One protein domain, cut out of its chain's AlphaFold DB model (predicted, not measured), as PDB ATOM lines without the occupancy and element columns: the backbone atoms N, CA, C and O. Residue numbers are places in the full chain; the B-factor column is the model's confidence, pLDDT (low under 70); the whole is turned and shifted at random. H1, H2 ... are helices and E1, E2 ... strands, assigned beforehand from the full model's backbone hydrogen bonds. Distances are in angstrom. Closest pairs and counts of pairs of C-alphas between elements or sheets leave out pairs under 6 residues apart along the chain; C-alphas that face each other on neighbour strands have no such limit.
ATOM      1  N   ILE A 230      54.243 -31.857 -23.118       79.38
ATOM      2  CA  ILE A 230      53.687 -33.066 -23.732       79.38
ATOM      3  C   ILE A 230      54.402 -34.282 -23.156       79.38
ATOM      4  O   ILE A 230      55.616 -34.445 -23.282       79.38
ATOM      5  N   HIS A 231      53.620 -35.163 -22.553       83.38
ATOM      6  CA  HIS A 231      54.096 -36.352 -21.876       83.38
ATOM      7  C   HIS A 231      53.498 -37.614 -22.506       83.38
ATOM      8  O   HIS A 231      52.512 -37.596 -23.244       83.38
ATOM      9  N   THR A 232      54.132 -38.736 -22.205       89.00
ATOM     10  CA  THR A 232      53.589 -40.073 -22.443       89.00
ATOM     11  C   THR A 232      52.888 -40.572 -21.189       89.00
ATOM     12  O   THR A 232      53.152 -40.088 -20.083       89.00
ATOM     13  N   VAL A 233      52.037 -41.582 -21.331       87.25
ATOM     14  CA  VAL A 233      51.302 -42.173 -20.212       87.25
ATOM     15  C   VAL A 233      52.237 -42.623 -19.084       87.25
ATOM     16  O   VAL A 233      51.956 -42.353 -17.919       87.25
ATOM     17  N   ARG A 234      53.392 -43.226 -19.401       85.00
ATOM     18  CA  ARG A 234      54.381 -43.612 -18.377       85.00
ATOM     19  C   ARG A 234      55.004 -42.428 -17.653       85.00
ATOM     20  O   ARG A 234      55.175 -42.471 -16.442       85.00
ATOM     21  N   THR A 235      55.343 -41.364 -18.377       81.94
ATOM     22  CA  THR A 235      55.962 -40.190 -17.746       81.94
ATOM     23  C   THR A 235      55.015 -39.491 -16.770       81.94
ATOM     24  O   THR A 235      55.496 -38.884 -15.823       81.94
ATOM     25  N   ILE A 236      53.688 -39.633 -16.926       77.06
ATOM     26  CA  ILE A 236      52.720 -39.160 -15.920       77.06
ATOM     27  C   ILE A 236      52.923 -39.888 -14.591       77.06
ATOM     28  O   ILE A 236      52.921 -39.248 -13.544       77.06
ATOM     29  N   GLU A 237      53.100 -41.212 -14.606       75.69
ATOM     30  CA  GLU A 237      53.321 -41.975 -13.371       75.69
ATOM     31  C   GLU A 237      54.568 -41.468 -12.643       75.69
ATOM     32  O   GLU A 237      54.572 -41.346 -11.421       75.69
ATOM     33  N   ASP A 238      55.612 -41.110 -13.387       78.38
ATOM     34  CA  ASP A 238      56.822 -40.523 -12.820       78.38
ATOM     35  C   ASP A 238      56.601 -39.088 -12.299       78.38
ATOM     36  O   ASP A 238      57.168 -38.743 -11.260       78.38
ATOM     37  N   ILE A 239      55.745 -38.280 -12.939       75.88
ATOM     38  CA  ILE A 239      55.330 -36.952 -12.439       75.88
ATOM     39  C   ILE A 239      54.548 -37.088 -11.125       75.88
ATOM     40  O   ILE A 239      54.893 -36.447 -10.136       75.88
ATOM     41  N   ILE A 240      53.542 -37.967 -11.075       74.12
ATOM     42  CA  ILE A 240      52.710 -38.199  -9.879       74.12
ATOM     43  C   ILE A 240      53.554 -38.736  -8.719       74.12
ATOM     44  O   ILE A 240      53.354 -38.345  -7.570       74.12
ATOM     45  N   ASN A 241      54.532 -39.593  -9.012       79.56
ATOM     46  CA  ASN A 241      55.476 -40.102  -8.019       79.56
ATOM     47  C   ASN A 241      56.567 -39.084  -7.630       79.56
ATOM     48  O   ASN A 241      57.480 -39.433  -6.883       79.56
ATOM     49  N   GLY A 242      56.512 -37.848  -8.141       73.94
ATOM     50  CA  GLY A 242      57.449 -36.774  -7.810       73.94
ATOM     51  C   GLY A 242      58.861 -36.966  -8.370       73.94
ATOM     52  O   GLY A 242      59.792 -36.298  -7.928       73.94
ATOM     53  N   LYS A 243      59.051 -37.874  -9.334       75.69
ATOM     54  CA  LYS A 243      60.342 -38.066 -10.016       75.69
ATOM     55  C   LYS A 243      60.588 -37.005 -11.085       75.69
ATOM     56  O   LYS A 243      61.735 -36.759 -11.448       75.69
ATOM     57  N   VAL A 244      59.519 -36.399 -11.602       68.81
ATOM     58  CA  VAL A 244      59.562 -35.336 -12.608       68.81
ATOM     59  C   VAL A 244      58.793 -34.131 -12.077       68.81
ATOM     60  O   VAL A 244      57.594 -34.214 -11.827       68.81
ATOM     61  N   ASN A 245      59.476 -32.995 -11.932       64.56
ATOM     62  CA  ASN A 245      58.854 -31.738 -11.520       64.56
ATOM     63  C   ASN A 245      58.183 -31.065 -12.723       64.56
ATOM     64  O   ASN A 245      58.780 -30.202 -13.365       64.56
ATOM     65  N   SER A 246      56.944 -31.458 -13.018       64.19
ATOM     66  CA  SER A 246      56.063 -30.733 -13.937       64.19
ATOM     67  C   SER A 246      54.753 -30.400 -13.229       64.19
ATOM     68  O   SER A 246      54.133 -31.280 -12.640       64.19
ATOM     69  N   GLY A 247      54.351 -29.126 -13.250       60.12
ATOM     70  CA  GLY A 247      53.105 -28.662 -12.625       60.12
ATOM     71  C   GLY A 247      51.859 -28.831 -13.500       60.12
ATOM     72  O   GLY A 247      50.759 -28.593 -13.018       60.12
ATOM     73  N   PHE A 248      52.036 -29.198 -14.772       68.50
ATOM     74  CA  PHE A 248      50.965 -29.481 -15.726       68.50
ATOM     75  C   PHE A 248      51.461 -30.505 -16.751       68.50
ATOM     76  O   PHE A 248      52.659 -30.557 -17.050       68.50
ATOM     77  N   GLY A 249      50.564 -31.317 -17.306       76.50
ATOM     78  CA  GLY A 249      50.943 -32.297 -18.316       76.50
ATOM     79  C   GLY A 249      49.853 -32.571 -19.338       76.50
ATOM     80  O   GLY A 249      48.699 -32.780 -18.992       76.50
ATOM     81  N   ILE A 250      50.229 -32.616 -20.613       82.88
ATOM     82  CA  ILE A 250      49.331 -32.962 -21.713       82.88
ATOM     83  C   ILE A 250      49.718 -34.325 -22.256       82.88
ATOM     84  O   ILE A 250      50.864 -34.546 -22.638       82.88
ATOM     85  N   VAL A 251      48.752 -35.234 -22.339       87.81
ATOM     86  CA  VAL A 251      48.954 -36.561 -22.915       87.81
ATOM     87  C   VAL A 251      47.941 -36.830 -24.011       87.81
ATOM     88  O   VAL A 251      46.741 -36.613 -23.859       87.81
ATOM     89  N   PHE A 252      48.446 -37.342 -25.130       88.50
ATOM     90  CA  PHE A 252      47.631 -37.816 -26.238       88.50
ATOM     91  C   PHE A 252      47.423 -39.321 -26.087       88.50
ATOM     92  O   PHE A 252      48.280 -40.122 -26.461       88.50
ATOM     93  N   ALA A 253      46.283 -39.701 -25.520       91.19
ATOM     94  CA  ALA A 253      45.971 -41.087 -25.193       91.19
ATOM     95  C   ALA A 253      44.585 -41.491 -25.692       91.19
ATOM     96  O   ALA A 253      43.707 -40.668 -25.953       91.19
ATOM     97  N   MET A 254      44.393 -42.795 -25.840       92.94
ATOM     98  CA  MET A 254      43.107 -43.400 -26.130       92.94
ATOM     99  C   MET A 254      42.380 -43.764 -24.846       92.94
ATOM    100  O   MET A 254      42.986 -44.269 -23.901       92.94
ATOM    101  N   LEU A 255      41.059 -43.612 -24.858       92.75
ATOM    102  CA  LEU A 255      40.205 -44.174 -23.821       92.75
ATOM    103  C   LEU A 255      40.028 -45.677 -24.071       92.75
ATOM    104  O   LEU A 255      39.331 -46.072 -25.005       92.75
ATOM    105  N   THR A 256      40.666 -46.532 -23.276       93.25
ATOM    106  CA  THR A 256      40.640 -47.996 -23.498       93.25
ATOM    107  C   THR A 256      39.699 -48.742 -22.571       93.25
ATOM    108  O   THR A 256      39.244 -49.836 -22.900       93.25
ATOM    109  N   LYS A 257      39.350 -48.140 -21.433       92.88
ATOM    110  CA  LYS A 257      38.326 -48.648 -20.519       92.88
ATOM    111  C   LYS A 257      37.446 -47.499 -20.067       92.88
ATOM    112  O   LYS A 257      37.953 -46.450 -19.688       92.88
ATOM    113  N   LEU A 258      36.140 -47.732 -20.077       92.44
ATOM    114  CA  LEU A 258      35.128 -46.800 -19.605       92.44
ATOM    115  C   LEU A 258      33.950 -47.617 -19.064       92.44
ATOM    116  O   LEU A 258      33.364 -48.427 -19.787       92.44
ATOM    117  N   SER A 259      33.643 -47.448 -17.782       85.50
ATOM    118  CA  SER A 259      32.647 -48.261 -17.078       85.50
ATOM    119  C   SER A 259      31.313 -47.517 -16.973       85.50
ATOM    120  O   SER A 259      31.034 -46.946 -15.927       85.50
ATOM    121  N   LEU A 260      30.502 -47.504 -18.042       90.56
ATOM    122  CA  LEU A 260      29.132 -46.941 -18.007       90.56
ATOM    123  C   LEU A 260      28.029 -48.001 -17.911       90.56
ATOM    124  O   LEU A 260      26.894 -47.668 -17.577       90.56
ATOM    125  N   ASP A 261      28.368 -49.265 -18.165       84.00
ATOM    126  CA  ASP A 261      27.414 -50.378 -18.280       84.00
ATOM    127  C   ASP A 261      27.043 -50.978 -16.910       84.00
ATOM    128  O   ASP A 261      26.836 -52.178 -16.776       84.00
ATOM    129  N   PHE A 332      35.324 -44.101 -13.420       87.50
ATOM    130  CA  PHE A 332      36.676 -44.598 -13.638       87.50
ATOM    131  C   PHE A 332      36.885 -44.992 -15.098       87.50
ATOM    132  O   PHE A 332      36.076 -45.714 -15.693       87.50
ATOM    133  N   LEU A 333      38.026 -44.575 -15.634       92.00
ATOM    134  CA  LEU A 333      38.460 -44.871 -16.991       92.00
ATOM    135  C   LEU A 333      39.945 -45.244 -17.046       92.00
ATOM    136  O   LEU A 333      40.667 -45.092 -16.062       92.00
ATOM    137  N   ASN A 334      40.389 -45.760 -18.192       92.94
ATOM    138  CA  ASN A 334      41.803 -45.996 -18.474       92.94
ATOM    139  C   ASN A 334      42.241 -45.197 -19.699       92.94
ATOM    140  O   ASN A 334      41.538 -45.182 -20.716       92.94
ATOM    141  N   LEU A 335      43.437 -44.624 -19.607       92.31
ATOM    142  CA  LEU A 335      44.116 -43.941 -20.699       92.31
ATOM    143  C   LEU A 335      45.300 -44.770 -21.170       92.31
ATOM    144  O   LEU A 335      46.145 -45.157 -20.367       92.31
ATOM    145  N   THR A 336      45.375 -45.030 -22.469       92.19
ATOM    146  CA  THR A 336      46.455 -45.817 -23.073       92.19
ATOM    147  C   THR A 336      47.092 -45.061 -24.222       92.19
ATOM    148  O   THR A 336      46.398 -44.565 -25.106       92.19
ATOM    149  N   ASP A 337      48.416 -45.038 -24.255       92.19
ATOM    150  CA  ASP A 337      49.193 -44.633 -25.420       92.19
ATOM    151  C   ASP A 337      50.168 -45.756 -25.821       92.19
ATOM    152  O   ASP A 337      50.030 -46.909 -25.409       92.19
ATOM    153  N   HIS A 338      51.147 -45.438 -26.661       88.81
ATOM    154  CA  HIS A 338      52.157 -46.395 -27.110       88.81
ATOM    155  C   HIS A 338      53.153 -46.818 -26.010       88.81
ATOM    156  O   HIS A 338      53.856 -47.811 -26.187       88.81
ATOM    157  N   THR A 339      53.232 -46.094 -24.891       90.56
ATOM    158  CA  THR A 339      54.155 -46.369 -23.776       90.56
ATOM    159  C   THR A 339      53.530 -47.211 -22.672       90.56
ATOM    160  O   THR A 339      54.243 -47.933 -21.966       90.56
ATOM    161  N   GLY A 340      52.211 -47.155 -22.500       89.69
ATOM    162  CA  GLY A 340      51.538 -47.892 -21.440       89.69
ATOM    163  C   GLY A 340      50.078 -47.516 -21.258       89.69
ATOM    164  O   GLY A 340      49.471 -46.845 -22.088       89.69
ATOM    165  N   THR A 341      49.505 -47.994 -20.154       91.19
ATOM    166  CA  THR A 341      48.128 -47.700 -19.752       91.19
ATOM    167  C   THR A 341      48.111 -47.184 -18.325       91.19
ATOM    168  O   THR A 341      48.476 -47.921 -17.416       91.19
ATOM    169  N   TYR A 342      47.613 -45.967 -18.134       89.00
ATOM    170  CA  TYR A 342      47.294 -45.431 -16.823       89.00
ATOM    171  C   TYR A 342      45.873 -45.860 -16.470       89.00
ATOM    172  O   TYR A 342      44.928 -45.649 -17.236       89.00
ATOM    173  N   THR A 343      45.731 -46.555 -15.346       90.88
ATOM    174  CA  THR A 343      44.472 -47.207 -14.971       90.88
ATOM    175  C   THR A 343      43.733 -46.428 -13.898       90.88
ATOM    176  O   THR A 343      44.348 -45.761 -13.072       90.88
ATOM    177  N   ARG A 344      42.401 -46.560 -13.881       86.75
ATOM    178  CA  ARG A 344      41.538 -45.997 -12.828       86.75
ATOM    179  C   ARG A 344      41.670 -44.471 -12.695       86.75
ATOM    180  O   ARG A 344      41.591 -43.925 -11.599       86.75
ATOM    181  N   CYS A 345      41.831 -43.787 -13.822       85.50
ATOM    182  CA  CYS A 345      41.802 -42.334 -13.895       85.50
ATOM    183  C   CYS A 345      40.369 -41.836 -13.663       85.50
ATOM    184  O   CYS A 345      39.399 -42.528 -13.985       85.50
ATOM    185  N   THR A 346      40.249 -40.619 -13.147       83.69
ATOM    186  CA  THR A 346      38.986 -39.883 -13.049       83.69
ATOM    187  C   THR A 346      39.167 -38.536 -13.714       83.69
ATOM    188  O   THR A 346      40.164 -37.859 -13.468       83.69
ATOM    189  N   PHE A 347      38.209 -38.140 -14.536       86.31
ATOM    190  CA  PHE A 347      38.158 -36.787 -15.071       86.31
ATOM    191  C   PHE A 347      37.361 -35.878 -14.142       86.31
ATOM    192  O   PHE A 347      36.525 -36.343 -13.366       86.31
ATOM    193  N   THR A 348      37.637 -34.577 -14.215       85.94
ATOM    194  CA  THR A 348      36.851 -33.564 -13.505       85.94
ATOM    195  C   THR A 348      35.418 -33.545 -14.035       85.94
ATOM    196  O   THR A 348      35.163 -33.954 -15.172       85.94
ATOM    197  N   ASN A 349      34.471 -33.044 -13.233       86.69
ATOM    198  CA  ASN A 349      33.069 -32.990 -13.650       86.69
ATOM    199  C   ASN A 349      32.900 -32.225 -14.974       86.69
ATOM    200  O   ASN A 349      32.292 -32.741 -15.903       86.69
ATOM    201  N   SER A 350      33.535 -31.055 -15.091       84.31
ATOM    202  CA  SER A 350      33.520 -30.237 -16.313       84.31
ATOM    203  C   SER A 350      34.055 -30.993 -17.539       84.31
ATOM    204  O   SER A 350      33.426 -30.993 -18.596       84.31
ATOM    205  N   ALA A 351      35.173 -31.718 -17.405       86.56
ATOM    206  CA  ALA A 351      35.710 -32.513 -18.508       86.56
ATOM    207  C   ALA A 351      34.741 -33.631 -18.936       86.56
ATOM    208  O   ALA A 351      34.562 -33.865 -20.131       86.56
ATOM    209  N   MET A 352      34.075 -34.287 -17.983       88.19
ATOM    210  CA  MET A 352      33.074 -35.315 -18.282       88.19
ATOM    211  C   MET A 352      31.817 -34.740 -18.942       88.19
ATOM    212  O   MET A 352      31.335 -35.317 -19.916       88.19
ATOM    213  N   GLU A 353      31.319 -33.595 -18.471       87.50
ATOM    214  CA  GLU A 353      30.181 -32.891 -19.076       87.50
ATOM    215  C   GLU A 353      30.476 -32.480 -20.519       87.50
ATOM    216  O   GLU A 353      29.640 -32.688 -21.397       87.50
ATOM    217  N   ASN A 354      31.693 -32.003 -20.791       85.56
ATOM    218  CA  ASN A 354      32.143 -31.671 -22.143       85.56
ATOM    219  C   ASN A 354      32.239 -32.911 -23.045       85.56
ATOM    220  O   ASN A 354      31.800 -32.878 -24.193       85.56
ATOM    221  N   ILE A 355      32.788 -34.020 -22.536       87.62
ATOM    222  CA  ILE A 355      32.945 -35.263 -23.306       87.62
ATOM    223  C   ILE A 355      31.585 -35.915 -23.606       87.62
ATOM    224  O   ILE A 355      31.384 -36.448 -24.700       87.62
ATOM    225  N   PHE A 356      30.646 -35.891 -22.657       89.06
ATOM    226  CA  PHE A 356      29.307 -36.463 -22.845       89.06
ATOM    227  C   PHE A 356      28.332 -35.500 -23.529       89.06
ATOM    228  O   PHE A 356      27.355 -35.955 -24.124       89.06
ATOM    229  N   GLY A 357      28.602 -34.194 -23.485       87.50
ATOM    230  CA  GLY A 357      27.714 -33.148 -23.985       87.50
ATOM    231  C   GLY A 357      26.448 -32.976 -23.142       87.50
ATOM    232  O   GLY A 357      25.416 -32.593 -23.685       87.50
ATOM    233  N   MET A 358      26.494 -33.318 -21.849       91.62
ATOM    234  CA  MET A 358      25.353 -33.227 -20.928       91.62
ATOM    235  C   MET A 358      25.798 -33.125 -19.467       91.62
ATOM    236  O   MET A 358      26.836 -33.679 -19.090       91.62
ATOM    237  N   GLN A 359      24.976 -32.483 -18.633       89.12
ATOM    238  CA  GLN A 359      25.240 -32.362 -17.198       89.12
ATOM    239  C   GLN A 359      25.097 -33.710 -16.481       89.12
ATOM    240  O   GLN A 359      24.307 -34.566 -16.889       89.12
ATOM    241  N   ALA A 360      25.800 -33.879 -15.358       90.44
ATOM    242  CA  ALA A 360      25.732 -35.114 -14.565       90.44
ATOM    243  C   ALA A 360      24.307 -35.456 -14.079       90.44
ATOM    244  O   ALA A 360      23.959 -36.627 -13.933       90.44
ATOM    245  N   ARG A 361      23.456 -34.441 -13.879       89.06
ATOM    246  CA  ARG A 361      22.030 -34.614 -13.545       89.06
ATOM    247  C   ARG A 361      21.225 -35.282 -14.663       89.06
ATOM    248  O   ARG A 361      20.402 -36.145 -14.379       89.06
ATOM    249  N   ASP A 362      21.472 -34.905 -15.914       91.12
ATOM    250  CA  ASP A 362      20.717 -35.401 -17.069       91.12
ATOM    251  C   ASP A 362      21.150 -36.832 -17.389       91.12
ATOM    252  O   ASP A 362      20.345 -37.676 -17.777       91.12
ATOM    253  N   PHE A 363      22.419 -37.140 -17.118       92.25
ATOM    254  CA  PHE A 363      22.967 -38.483 -17.236       92.25
ATOM    255  C   PHE A 363      22.252 -39.518 -16.360       92.25
ATOM    256  O   PHE A 363      22.124 -40.673 -16.772       92.25
ATOM    257  N   LEU A 364      21.735 -39.124 -15.188       90.25
ATOM    258  CA  LEU A 364      20.954 -40.015 -14.320       90.25
ATOM    259  C   LEU A 364      19.676 -40.535 -14.992       90.25
ATOM    260  O   LEU A 364      19.176 -41.590 -14.611       90.25
ATOM    261  N   GLN A 365      19.159 -39.818 -15.994       89.00
ATOM    262  CA  GLN A 365      17.934 -40.177 -16.710       89.00
ATOM    263  C   GLN A 365      18.192 -41.121 -17.894       89.00
ATOM    264  O   GLN A 365      17.245 -41.608 -18.513       89.00
ATOM    265  N   LEU A 366      19.458 -41.395 -18.233       89.81
ATOM    266  CA  LEU A 366      19.792 -42.235 -19.377       89.81
ATOM    267  C   LEU A 366      19.536 -43.720 -19.112       89.81
ATOM    268  O   LEU A 366      19.961 -44.296 -18.104       89.81
ATOM    269  N   SER A 367      18.947 -44.383 -20.108       90.25
ATOM    270  CA  SER A 367      18.817 -45.837 -20.107       90.25
ATOM    271  C   SER A 367      20.192 -46.518 -20.150       90.25
ATOM    272  O   SER A 367      21.183 -45.954 -20.621       90.25
ATOM    273  N   LEU A 368      20.270 -47.771 -19.693       90.06
ATOM    274  CA  LEU A 368      21.508 -48.558 -19.776       90.06
ATOM    275  C   LEU A 368      21.996 -48.720 -21.229       90.06
ATOM    276  O   LEU A 368      23.195 -48.645 -21.490       90.06
ATOM    277  N   SER A 369      21.073 -48.857 -22.186       90.06
ATOM    278  CA  SER A 369      21.397 -48.904 -23.619       90.06
ATOM    279  C   SER A 369      22.045 -47.600 -24.100       90.06
ATOM    280  O   SER A 369      23.043 -47.640 -24.820       90.06
ATOM    281  N   ASP A 370      21.519 -46.442 -23.697       91.12
ATOM    282  CA  ASP A 370      22.057 -45.143 -24.123       91.12
ATOM    283  C   ASP A 370      23.425 -44.863 -23.499       91.12
ATOM    284  O   ASP A 370      24.340 -44.407 -24.188       91.12
ATOM    285  N   ARG A 371      23.615 -45.244 -22.228       93.25
ATOM    286  CA  ARG A 371      24.926 -45.228 -21.561       93.25
ATOM    287  C   ARG A 371      25.935 -46.131 -22.273       93.25
ATOM    288  O   ARG A 371      27.064 -45.709 -22.526       93.25
ATOM    289  N   GLY A 372      25.513 -47.323 -22.696       90.81
ATOM    290  CA  GLY A 372      26.327 -48.216 -23.521       90.81
ATOM    291  C   GLY A 372      26.701 -47.590 -24.869       90.81
ATOM    292  O   GLY A 372      27.858 -47.637 -25.284       90.81
ATOM    293  N   ARG A 373      25.760 -46.923 -25.551       90.12
ATOM    294  CA  ARG A 373      26.040 -46.195 -26.804       90.12
ATOM    295  C   ARG A 373      27.061 -45.077 -26.600       90.12
ATOM    296  O   ARG A 373      27.976 -44.954 -27.414       90.12
ATOM    297  N   LEU A 374      26.944 -44.300 -25.520       90.56
ATOM    298  CA  LEU A 374      27.934 -43.282 -25.152       90.56
ATOM    299  C   LEU A 374      29.311 -43.905 -24.919       90.56
ATOM    300  O   LEU A 374      30.300 -43.418 -25.463       90.56
ATOM    301  N   LYS A 375      29.376 -45.026 -24.192       91.44
ATOM    302  CA  LYS A 375      30.628 -45.757 -23.969       91.44
ATOM    303  C   LYS A 375      31.304 -46.119 -25.290       91.44
ATOM    304  O   LYS A 375      32.475 -45.799 -25.489       91.44
ATOM    305  N   TRP A 376      30.572 -46.754 -26.203       90.56
ATOM    306  CA  TRP A 376      31.124 -47.194 -27.487       90.56
ATOM    307  C   TRP A 376      31.454 -46.042 -28.435       90.56
ATOM    308  O   TRP A 376      32.369 -46.174 -29.241       90.56
ATOM    309  N   LYS A 377      30.762 -44.903 -28.319       88.94
ATOM    310  CA  LYS A 377      31.104 -43.682 -29.058       88.94
ATOM    311  C   LYS A 377      32.469 -43.131 -28.647       88.94
ATOM    312  O   LYS A 377      33.127 -42.516 -29.478       88.94
ATOM    313  N   LEU A 378      32.869 -43.318 -27.388       89.00
ATOM    314  CA  LEU A 378      34.051 -42.680 -26.808       89.00
ATOM    315  C   LEU A 378      35.283 -43.580 -26.748       89.00
ATOM    316  O   LEU A 378      36.405 -43.076 -26.854       89.00
ATOM    317  N   LEU A 379      35.088 -44.886 -26.557       90.81
ATOM    318  CA  LEU A 379      36.176 -45.855 -26.498       90.81
ATOM    319  C   LEU A 379      36.988 -45.882 -27.796       90.81
ATOM    320  O   LEU A 379      36.454 -45.755 -28.892       90.81
ATOM    321  N   LEU A 380      38.292 -46.109 -27.646       88.62
ATOM    322  CA  LEU A 380      39.274 -46.244 -28.725       88.62
ATOM    323  C   LEU A 380      39.436 -45.010 -29.629       88.62
ATOM    324  O   LEU A 380      40.148 -45.076 -30.631       88.62
ATOM    325  N   ASN A 381      38.865 -43.870 -29.248       84.19
ATOM    326  CA  ASN A 381      39.227 -42.586 -29.830       84.19
ATOM    327  C   ASN A 381      40.434 -42.003 -29.097       84.19
ATOM    328  O   ASN A 381      40.628 -42.253 -27.905       84.19
ATOM    329  N   ARG A 382      41.238 -41.219 -29.819       85.38
ATOM    330  CA  ARG A 382      42.339 -40.442 -29.246       85.38
ATOM    331  C   ARG A 382      41.820 -39.120 -28.699       85.38
ATOM    332  O   ARG A 382      41.045 -38.445 -29.368       85.38
ATOM    333  N   TYR A 383      42.314 -38.747 -27.527       87.06
ATOM    334  CA  TYR A 383      42.005 -37.492 -26.859       87.06
ATOM    335  C   TYR A 383      43.294 -36.777 -26.469       87.06
ATOM    336  O   TYR A 383      44.283 -37.417 -26.101       87.06
ATOM    337  N   LYS A 384      43.259 -35.444 -26.528       87.12
ATOM    338  CA  LYS A 384      44.182 -34.573 -25.802       87.12
ATOM    339  C   LYS A 384      43.667 -34.497 -24.364       87.12
ATOM    340  O   LYS A 384      42.550 -34.035 -24.153       87.12
ATOM    341  N   VAL A 385      44.444 -34.989 -23.406       85.56
ATOM    342  CA  VAL A 385      44.098 -34.977 -21.981       85.56
ATOM    343  C   VAL A 385      45.064 -34.059 -21.254       85.56
ATOM    344  O   VAL A 385      46.274 -34.233 -21.373       85.56
ATOM    345  N   GLU A 386      44.524 -33.105 -20.508       81.69
ATOM    346  CA  GLU A 386      45.277 -32.165 -19.676       81.69
ATOM    347  C   GLU A 386      45.169 -32.598 -18.213       81.69
ATOM    348  O   GLU A 386      44.082 -32.957 -17.752       81.69
ATOM    349  N   MET A 387      46.304 -32.620 -17.517       72.56
ATOM    350  CA  MET A 387      46.465 -33.093 -16.140       72.56
ATOM    351  C   MET A 387      47.155 -32.065 -15.265       72.56
ATOM    352  O   MET A 387      48.088 -31.391 -15.770       72.56
TER     353      MET A 387
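AT A GLANCE: This is residues 230 to 261 and 332 to 387 of the 387 residues of an uncharacterized protein of Taenia asiatica (UniProt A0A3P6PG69). A strongly twisted sheet of four strands makes the middle of an elongated domain, with H1 beside the strands at one end and a loose arc of three helices, H2, H3 and H4, reaching out at the other. The long strand E1 bends within the sheet, pairing with E4 before the bend and with E2 after it. The 88 printed residues hold four named helices and four named strands, in the order H1 E1 E2 E3 H2 H3 H4 E4; the sheet runs E3 E2 E1 E4, all antiparallel, and the class is mixed, helices and strands. The whole is only just compact, close to loose, with a radius of gyration of the C-alphas of 14.1 A and spans of 43 by 23 by 17 A.

IN THESE COORDINATES: Begin with E1, residues 250 to 258: find C-alpha 250 at (49.331, -32.962, -21.713) and follow it 19.9 A to C-alpha 258, through a bend of 64 degrees at residue 254. Beside it are E2, residues 332 to 336, 13.6 A, and E4, residues 382 to 386, 13.0 A, which ends at C-alpha 386 (45.277, -32.165, -19.676). E3 is residues 341 to 346, 13.8 A long. For the helices, look at H1 in residues 233 to 240, 11.2 A; H2 in 349 to 356, 10.5 A; H3 in 360 to 363, 5.1 A; and H4 in 368 to 378, 15.5 A, beginning at C-alpha 368 (21.508, -48.558, -19.776).

HOW THE PARTS SIT: Between E1 and E4, N 251 and O 385 are 2.8 A apart, within hydrogen-bond range. Between E2 and E1, look at N 254 and O 336, 2.8 A. E2 and E3 form a hairpin, with N 342 and O 335 at 2.8 A. Residues 230 to 231 pair in parallel with 250 to 251 of E1. H1 is on the sheet at a height of 6.1 A, over none of its strands; its closest C-alphas to E3 are Val 233 and Tyr 342, 6.2 A. H4 only grazes the sheet with residues 372 to 378; C-alphas Leu 258 of E1 and Lys 375 are the closest, 6.4 A. H2 and H4 are close but not clearly touching, C-alphas Phe 356 and Leu 374 being closest at 7.3 A, and about perpendicular at 90 degrees. H2 and H3 are likewise close but not clearly touching, closest at C-alphas Glu 353 and Ala 360, 6.7 A. In H2 and H4 every O i to N i+4 pair is within hydrogen-bond range, in H1 3 of 4, and H3 is too short for such a pair.

THE WHOLE: The two C-alphas farthest apart are Lys 243 and Ser 367, 43.4 A. Residues 262 to 331 are not printed, and C-alphas 261 and 332 are 11.9 A apart across this cut. Of the links that are printed whole, H1 to E1 is short and the others are tight. The mean pLDDT of the printed part is 85.9; look for values under 70 at residues 244 to 248.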